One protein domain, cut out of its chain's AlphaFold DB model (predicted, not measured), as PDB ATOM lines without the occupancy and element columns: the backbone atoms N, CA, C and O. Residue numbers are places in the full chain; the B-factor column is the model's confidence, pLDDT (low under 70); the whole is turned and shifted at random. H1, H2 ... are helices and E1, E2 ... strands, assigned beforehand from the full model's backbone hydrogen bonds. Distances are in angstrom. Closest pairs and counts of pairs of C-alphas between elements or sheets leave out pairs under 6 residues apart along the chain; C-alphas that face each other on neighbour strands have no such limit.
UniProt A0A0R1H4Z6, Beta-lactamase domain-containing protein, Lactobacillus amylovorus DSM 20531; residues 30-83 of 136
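This is residues 30 to 83 of the 136 residues of the protein "Beta-lactamase domain-containing protein" of Lactobacillus amylovorus DSM 20531 (UniProt A0A0R1H4Z6). A two-stranded hairpin, E1 and E2, makes a narrow ribbon, and a single helix, H1, packs along it near both strands. Beyond the end of the ribbon where E2 finishes, a long tail with no named element, residues 67 to 83, makes a wide loop round Asn 71 and then folds back. Of the 54 printed residues, fewer than half are in named elements: one helix and two strands, in the order H1, E1, E2 along the chain, with the sheet order E1 - E2, antiparallel, and the class mixed, helices and strands. The whole is only just loose, close to compact, with a radius of gyration of the C-alphas of 12.1 A and spans of 35 by 24 by 14 A.

Go along from Thr 30 and the first element you meet is H1, residues 35 to 45, in whose backbone every O i to N i+4 pair is within hydrogen-bond range. A tight link of 4 residues takes you to E1, residues 50 to 55. Look at Pro 36 and Val 54: their C-alphas, the closest of H1 and E1, are 6.5 A apart. Another tight link, of 5 residues, leads to E2, residues 61 to 66, and E1 and E2 form a hairpin. These neighbour strands are antiparallel, with 154 degrees between their N-to-C directions. The C-alphas of Val 51 and Lys 65 face each other at 4.5 A. Check N 52 and O 64, 2.8 A apart, and N 54 and O 62, 2.9 A apart, both within hydrogen-bond range. The closest C-alphas of H1 and E2 are those of Pro 36 and Val 64, 6.2 A apart, and the centres of H1 and E2 are 9.7 A apart.

Find C-alpha 35 at (-14.023, -30.448, 103.744); from there H1 runs 15.1 A to C-alpha 45 at (-5.505, -26.260, 92.030). E1, from Gly 50 to Ser 55, is 16.7 A from first to last C-alpha. E2 starts at Pro 61 and runs 16.6 A to Asn 66, whose C-alpha you will find at (-15.793, -25.837, 90.229).

The two C-alphas farthest apart, those of Lys 58 and Asn 71, are 36.3 A from each other, while those of Thr 30 and Pro 83 are 28.1 A apart. The printed part, residues 30 to 83, has no cut, and neither link between named elements is long. Past E2, the C-alphas of residues 67 to 83 lie 9 to 18 A from the mean of all C-alphas. In the B-factor column the model's mean pLDDT of the printed part is 83.0, and residues 30 to 33 are under 70.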
ATOM      1  N   THR A  30     -16.223 -37.577 108.953       46.66
ATOM      2  CA  THR A  30     -17.546 -37.064 108.610       46.66
ATOM      3  C   THR A  30     -17.927 -36.003 109.641       46.66
ATOM      4  O   THR A  30     -18.392 -36.334 110.731       46.66
ATOM      5  N   GLY A  31     -17.681 -34.732 109.321       50.88
ATOM      6  CA  GLY A  31     -17.801 -33.621 110.264       50.88
ATOM      7  C   GLY A  31     -16.704 -32.561 110.169       50.88
ATOM      8  O   GLY A  31     -16.875 -31.513 110.797       50.88
ATOM      9  N   ASP A  32     -15.640 -32.780 109.383       60.09
ATOM     10  CA  ASP A  32     -14.660 -31.730 109.091       60.09
ATOM     11  C   ASP A  32     -15.375 -30.529 108.447       60.09
ATOM     12  O   ASP A  32     -15.971 -30.613 107.366       60.09
ATOM     13  N   LYS A  33     -15.376 -29.403 109.170       61.47
ATOM     14  CA  LYS A  33     -16.080 -28.176 108.776       61.47
ATOM     15  C   LYS A  33     -15.499 -27.589 107.492       61.47
ATOM     16  O   LYS A  33     -16.216 -26.850 106.814       61.47
ATOM     17  N   ASP A  34     -14.266 -27.961 107.158       79.75
ATOM     18  CA  ASP A  34     -13.509 -27.387 106.059       79.75
ATOM     19  C   ASP A  34     -13.471 -28.290 104.822       79.75
ATOM     20  O   ASP A  34     -13.030 -27.837 103.768       79.75
ATOM     21  N   LEU A  35     -14.019 -29.513 104.877       86.62
ATOM     22  CA  LEU A  35     -14.023 -30.448 103.744       86.62
ATOM     23  C   LEU A  35     -14.597 -29.848 102.442       86.62
ATOM     24  O   LEU A  35     -13.968 -30.008 101.394       86.62
ATOM     25  N   PRO A  36     -15.741 -29.126 102.438       89.25
ATOM     26  CA  PRO A  36     -16.230 -28.493 101.212       89.25
ATOM     27  C   PRO A  36     -15.248 -27.468 100.631       89.25
ATOM     28  O   PRO A  36     -15.136 -27.347  99.411       89.25
ATOM     29  N   THR A  37     -14.539 -26.740 101.497       91.00
ATOM     30  CA  THR A  37     -13.528 -25.750 101.109       91.00
ATOM     31  C   THR A  37     -12.281 -26.444 100.571       91.00
ATOM     32  O   THR A  37     -11.863 -26.135  99.461       91.00
ATOM     33  N   GLN A  38     -11.761 -27.451 101.275       91.25
ATOM     34  CA  GLN A  38     -10.606 -28.249 100.850       91.25
ATOM     35  C   GLN A  38     -10.845 -28.904  99.484       91.25
ATOM     36  O   GLN A  38     -10.001 -28.821  98.595       91.25
ATOM     37  N   VAL A  39     -12.024 -29.502  99.272       92.81
ATOM     38  CA  VAL A  39     -12.394 -30.090  97.976       92.81
ATOM     39  C   VAL A  39     -12.471 -29.017  96.894       92.81
ATOM     40  O   VAL A  39     -11.983 -29.232  95.787       92.81
ATOM     41  N   LYS A  40     -13.028 -27.837  97.196       91.81
ATOM     42  CA  LYS A  40     -13.075 -26.724  96.240       91.81
ATOM     43  C   LYS A  40     -11.675 -26.244  95.857       91.81
ATOM     44  O   LYS A  40     -11.423 -26.017  94.675       91.81
ATOM     45  N   ASP A  41     -10.780 -26.102  96.825       93.19
ATOM     46  CA  ASP A  41      -9.413 -25.638  96.599       93.19
ATOM     47  C   ASP A  41      -8.589 -26.678  95.835       93.19
ATOM     48  O   ASP A  41      -7.903 -26.326  94.877       93.19
ATOM     49  N   TYR A  42      -8.753 -27.965  96.152       93.56
ATOM     50  CA  TYR A  42      -8.178 -29.070  95.381       93.56
ATOM     51  C   TYR A  42      -8.649 -29.052  93.920       93.56
ATOM     52  O   TYR A  42      -7.841 -29.130  92.993       93.56
ATOM     53  N   MET A  43      -9.959 -28.896  93.696       92.31
ATOM     54  CA  MET A  43     -10.523 -28.818  92.348       92.31
ATOM     55  C   MET A  43      -9.980 -27.617  91.569       92.31
ATOM     56  O   MET A  43      -9.701 -27.752  90.379       92.31
ATOM     57  N   LYS A  44      -9.804 -26.461  92.219       91.56
ATOM     58  CA  LYS A  44      -9.187 -25.281  91.602       91.56
ATOM     59  C   LYS A  44      -7.724 -25.518  91.252       91.56
ATOM     60  O   LYS A  44      -7.337 -25.267  90.117       91.56
ATOM     61  N   TRP A  45      -6.940 -26.027  92.202       92.31
ATOM     62  CA  TRP A  45      -5.505 -26.260  92.030       92.31
ATOM     63  C   TRP A  45      -5.206 -27.226  90.877       92.31
ATOM     64  O   TRP A  45      -4.251 -27.029  90.131       92.31
ATOM     65  N   HIS A  46      -6.070 -28.221  90.674       91.69
ATOM     66  CA  HIS A  46      -5.964 -29.183  89.576       91.69
ATOM     67  C   HIS A  46      -6.783 -28.828  88.324       91.69
ATOM     68  O   HIS A  46      -6.886 -29.654  87.416       91.69
ATOM     69  N   HIS A  47      -7.389 -27.639  88.256       89.31
ATOM     70  CA  HIS A  47      -8.231 -27.206  87.132       89.31
ATOM     71  C   HIS A  47      -9.376 -28.187  86.788       89.31
ATOM     72  O   HIS A  47      -9.761 -28.365  85.627       89.31
ATOM     73  N   ILE A  48      -9.945 -28.840  87.804       88.62
ATOM     74  CA  ILE A  48     -11.036 -29.806  87.659       88.62
ATOM     75  C   ILE A  48     -12.347 -29.053  87.443       88.62
ATOM     76  O   ILE A  48     -12.869 -28.419  88.355       88.62
ATOM     77  N   ASN A  49     -12.928 -29.180  86.255       88.00
ATOM     78  CA  ASN A  49     -14.292 -28.734  85.978       88.00
ATOM     79  C   ASN A  49     -15.279 -29.810  86.422       88.00
ATOM     80  O   ASN A  49     -15.299 -30.893  85.839       88.00
ATOM     81  N   GLY A  50     -16.091 -29.544  87.444       88.06
ATOM     82  CA  GLY A  50     -16.945 -30.597  87.977       88.06
ATOM     83  C   GLY A  50     -17.815 -30.220  89.163       88.06
ATOM     84  O   GLY A  50     -17.826 -29.088  89.648       88.06
ATOM     85  N   VAL A  51     -18.538 -31.234  89.627       88.00
ATOM     86  CA  VAL A  51     -19.394 -31.200  90.808       88.00
ATOM     87  C   VAL A  51     -18.994 -32.362  91.712       88.00
ATOM     88  O   VAL A  51     -18.866 -33.488  91.239       88.00
ATOM     89  N   ALA A  52     -18.815 -32.095  93.001       88.81
ATOM     90  CA  ALA A  52     -18.551 -33.094  94.026       88.81
ATOM     91  C   ALA A  52     -19.638 -33.030  95.106       88.81
ATOM     92  O   ALA A  52     -20.055 -31.945  95.515       88.81
ATOM     93  N   LEU A  53     -20.097 -34.193  95.565       87.81
ATOM     94  CA  LEU A  53     -20.986 -34.311  96.716       87.81
ATOM     95  C   LEU A  53     -20.142 -34.721  97.920       87.81
ATOM     96  O   LEU A  53     -19.506 -35.771  97.892       87.81
ATOM     97  N   VAL A  54     -20.122 -33.893  98.957       90.25
ATOM     98  CA  VAL A  54     -19.319 -34.129 100.163       90.25
ATOM     99  C   VAL A  54     -20.206 -34.143 101.399       90.25
ATOM    100  O   VAL A  54     -21.310 -33.594 101.395       90.25
ATOM    101  N   SER A  55     -19.732 -34.774 102.470       84.81
ATOM    102  CA  SER A  55     -20.437 -34.751 103.751       84.81
ATOM    103  C   SER A  55     -20.285 -33.377 104.401       84.81
ATOM    104  O   SER A  55     -19.171 -32.891 104.581       84.81
ATOM    105  N   GLY A  56     -21.400 -32.730 104.725       78.12
ATOM    106  CA  GLY A  56     -21.436 -31.493 105.496       78.12
ATOM    107  C   GLY A  56     -21.756 -31.731 106.969       78.12
ATOM    108  O   GLY A  56     -21.778 -32.855 107.479       78.12
ATOM    109  N   LYS A  57     -22.046 -30.640 107.686       76.62
ATOM    110  CA  LYS A  57     -22.376 -30.691 109.118       76.62
ATOM    111  C   LYS A  57     -23.559 -31.630 109.369       76.62
ATOM    112  O   LYS A  57     -24.574 -31.557 108.679       76.62
ATOM    113  N   LYS A  58     -23.436 -32.470 110.401       79.31
ATOM    114  CA  LYS A  58     -24.465 -33.450 110.800       79.31
ATOM    115  C   LYS A  58     -24.856 -34.414 109.663       79.31
ATOM    116  O   LYS A  58     -26.003 -34.842 109.596       79.31
ATOM    117  N   GLY A  59     -23.925 -34.712 108.751       75.94
ATOM    118  CA  GLY A  59     -24.145 -35.633 107.634       75.94
ATOM    119  C   GLY A  59     -25.014 -35.078 106.503       75.94
ATOM    120  O   GLY A  59     -25.358 -35.826 105.592       75.94
ATOM    121  N   GLN A  60     -25.373 -33.788 106.530       82.31
ATOM    122  CA  GLN A  60     -26.120 -33.179 105.430       82.31
ATOM    123  C   GLN A  60     -25.209 -33.037 104.207       82.31
ATOM    124  O   GLN A  60     -24.144 -32.430 104.328       82.31
ATOM    125  N   PRO A  61     -25.581 -33.577 103.036       87.06
ATOM    126  CA  PRO A  61     -24.733 -33.508 101.858       87.06
ATOM    127  C   PRO A  61     -24.595 -32.063 101.362       87.06
ATOM    128  O   PRO A  61     -25.571 -31.317 101.290       87.06
ATOM    129  N   VAL A  62     -23.377 -31.680 100.985       89.75
ATOM    130  CA  VAL A  62     -23.052 -30.373 100.406       89.75
ATOM    131  C   VAL A  62     -22.536 -30.578  98.988       89.75
ATOM    132  O   VAL A  62     -21.701 -31.443  98.733       89.75
ATOM    133  N   VAL A  63     -23.036 -29.768  98.056       89.50
ATOM    134  CA  VAL A  63     -22.598 -29.778  96.658       89.50
ATOM    135  C   VAL A  63     -21.486 -28.749  96.473       89.50
ATOM    136  O   VAL A  63     -21.716 -27.548  96.611       89.50
ATOM    137  N   VAL A  64     -20.293 -29.209  96.111       90.25
ATOM    138  CA  VAL A  64     -19.151 -28.371  95.732       90.25
ATOM    139  C   VAL A  64     -19.074 -28.319  94.212       90.25
ATOM    140  O   VAL A  64     -19.115 -29.350  93.549       90.25
ATOM    141  N   LYS A  65     -18.980 -27.117  93.643       88.75
ATOM    142  CA  LYS A  65     -18.876 -26.903  92.195       88.75
ATOM    143  C   LYS A  65     -17.584 -26.168  91.872       88.75
ATOM    144  O   LYS A  65     -17.237 -25.218  92.577       88.75
ATOM    145  N   ASN A  66     -16.932 -26.556  90.781       88.50
ATOM    146  CA  ASN A  66     -15.793 -25.837  90.229       88.50
ATOM    147  C   ASN A  66     -15.921 -25.676  88.710       88.50
ATOM    148  O   ASN A  66     -16.324 -26.603  88.005       88.50
ATOM    149  N   LYS A  67     -15.591 -24.479  88.222       87.00
ATOM    150  CA  LYS A  67     -15.801 -24.038  86.838       87.00
ATOM    151  C   LYS A  67     -14.562 -23.286  86.353       87.00
ATOM    152  O   LYS A  67     -14.587 -22.080  86.145       87.00
ATOM    153  N   GLU A  68     -13.482 -24.030  86.192       82.69
ATOM    154  CA  GLU A  68     -12.192 -23.593  85.653       82.69
ATOM    155  C   GLU A  68     -12.127 -23.869  84.139       82.69
ATOM    156  O   GLU A  68     -11.315 -24.656  83.644       82.69
ATOM    157  N   THR A  69     -13.052 -23.288  83.369       79.12
ATOM    158  CA  THR A  69     -13.028 -23.374  81.902       79.12
ATOM    159  C   THR A  69     -13.664 -22.156  81.248       79.12
ATOM    160  O   THR A  69     -14.726 -21.688  81.658       79.12
ATOM    161  N   SER A  70     -13.034 -21.665  80.181       81.56
ATOM    162  CA  SER A  70     -13.606 -20.658  79.283       81.56
ATOM    163  C   SER A  70     -14.587 -21.264  78.271       81.56
ATOM    164  O   SER A  70     -15.401 -20.545  77.690       81.56
ATOM    165  N   ASN A  71     -14.555 -22.587  78.073       83.56
ATOM    166  CA  ASN A  71     -15.460 -23.274  77.164       83.56
ATOM    167  C   ASN A  71     -16.791 -23.584  77.869       83.56
ATOM    168  O   ASN A  71     -16.878 -24.495  78.693       83.56
ATOM    169  N   LYS A  72     -17.858 -22.872  77.485       78.94
ATOM    170  CA  LYS A  72     -19.224 -23.073  78.003       78.94
ATOM    171  C   LYS A  72     -19.727 -24.514  77.820       78.94
ATOM    172  O   LYS A  72     -20.511 -25.005  78.631       78.94
ATOM    173  N   GLU A  73     -19.232 -25.236  76.819       78.88
ATOM    174  CA  GLU A  73     -19.554 -26.641  76.575       78.88
ATOM    175  C   GLU A  73     -18.816 -27.625  77.497       78.88
ATOM    176  O   GLU A  73     -19.115 -28.813  77.471       78.88
ATOM    177  N   LYS A  74     -17.878 -27.185  78.333       77.06
ATOM    178  CA  LYS A  74     -17.196 -28.064  79.303       77.06
ATOM    179  C   LYS A  74     -17.622 -27.818  80.744       77.06
ATOM    180  O   LYS A  74     -17.187 -28.510  81.657       77.06
ATOM    181  N   VAL A  75     -18.495 -26.841  80.946       80.25
ATOM    182  CA  VAL A  75     -19.050 -26.515  82.251       80.25
ATOM    183  C   VAL A  75     -19.995 -27.626  82.691       80.25
ATOM    184  O   VAL A  75     -20.958 -27.926  81.981       80.25
ATOM    185  N   VAL A  76     -19.743 -28.194  83.868       81.06
ATOM    186  CA  VAL A  76     -20.624 -29.174  84.508       81.06
ATOM    187  C   VAL A  76     -21.653 -28.429  85.359       81.06
ATOM    188  O   VAL A  76     -21.328 -27.885  86.412       81.06
ATOM    189  N   GLU A  77     -22.895 -28.396  84.885       74.44
ATOM    190  CA  GLU A  77     -24.049 -27.852  85.607       74.44
ATOM    191  C   GLU A  77     -24.984 -28.994  86.032       74.44
ATOM    192  O   GLU A  77     -24.942 -30.088  85.470       74.44
ATOM    193  N   ALA A  78     -25.863 -28.744  87.006       73.25
ATOM    194  CA  ALA A  78     -26.753 -29.776  87.555       73.25
ATOM    195  C   ALA A  78     -27.719 -30.384  86.516       73.25
ATOM    196  O   ALA A  78     -28.140 -31.525  86.664       73.25
ATOM    197  N   ASN A  79     -28.068 -29.634  85.471       77.12
ATOM    198  CA  ASN A  79     -28.963 -30.056  84.391       77.12
ATOM    199  C   ASN A  79     -28.218 -30.542  83.138       77.12
ATOM    200  O   ASN A  79     -28.831 -30.701  82.083       77.12
ATOM    201  N   ARG A  80     -26.901 -30.741  83.222       79.81
ATOM    202  CA  ARG A  80     -26.089 -31.146  82.083       79.81
ATOM    203  C   ARG A  80     -25.754 -32.630  82.151       79.81
ATOM    204  O   ARG A  80     -25.217 -33.101  83.147       79.81
ATOM    205  N   LEU A  81     -25.984 -33.342  81.052       83.94
ATOM    206  CA  LEU A  81     -25.490 -34.707  80.892       83.94
ATOM    207  C   LEU A  81     -23.974 -34.706  80.661       83.94
ATOM    208  O   LEU A  81     -23.454 -33.918  79.868       83.94
ATOM    209  N   PHE A  82     -23.278 -35.619  81.330       82.31
ATOM    210  CA  PHE A  82     -21.853 -35.866  81.142       82.31
ATOM    211  C   PHE A  82     -21.560 -37.372  81.230       82.31
ATOM    212  O   PHE A  82     -22.329 -38.111  81.853       82.31
ATOM    213  N   PRO A  83     -20.469 -37.858  80.611       86.00
ATOM    214  CA  PRO A  83     -20.083 -39.260  80.719       86.00
ATOM    215  C   PRO A  83     -19.757 -39.627  82.170       86.00
ATOM    216  O   PRO A  83     -18.866 -39.041  82.779       86.00
TER     217      PRO A  83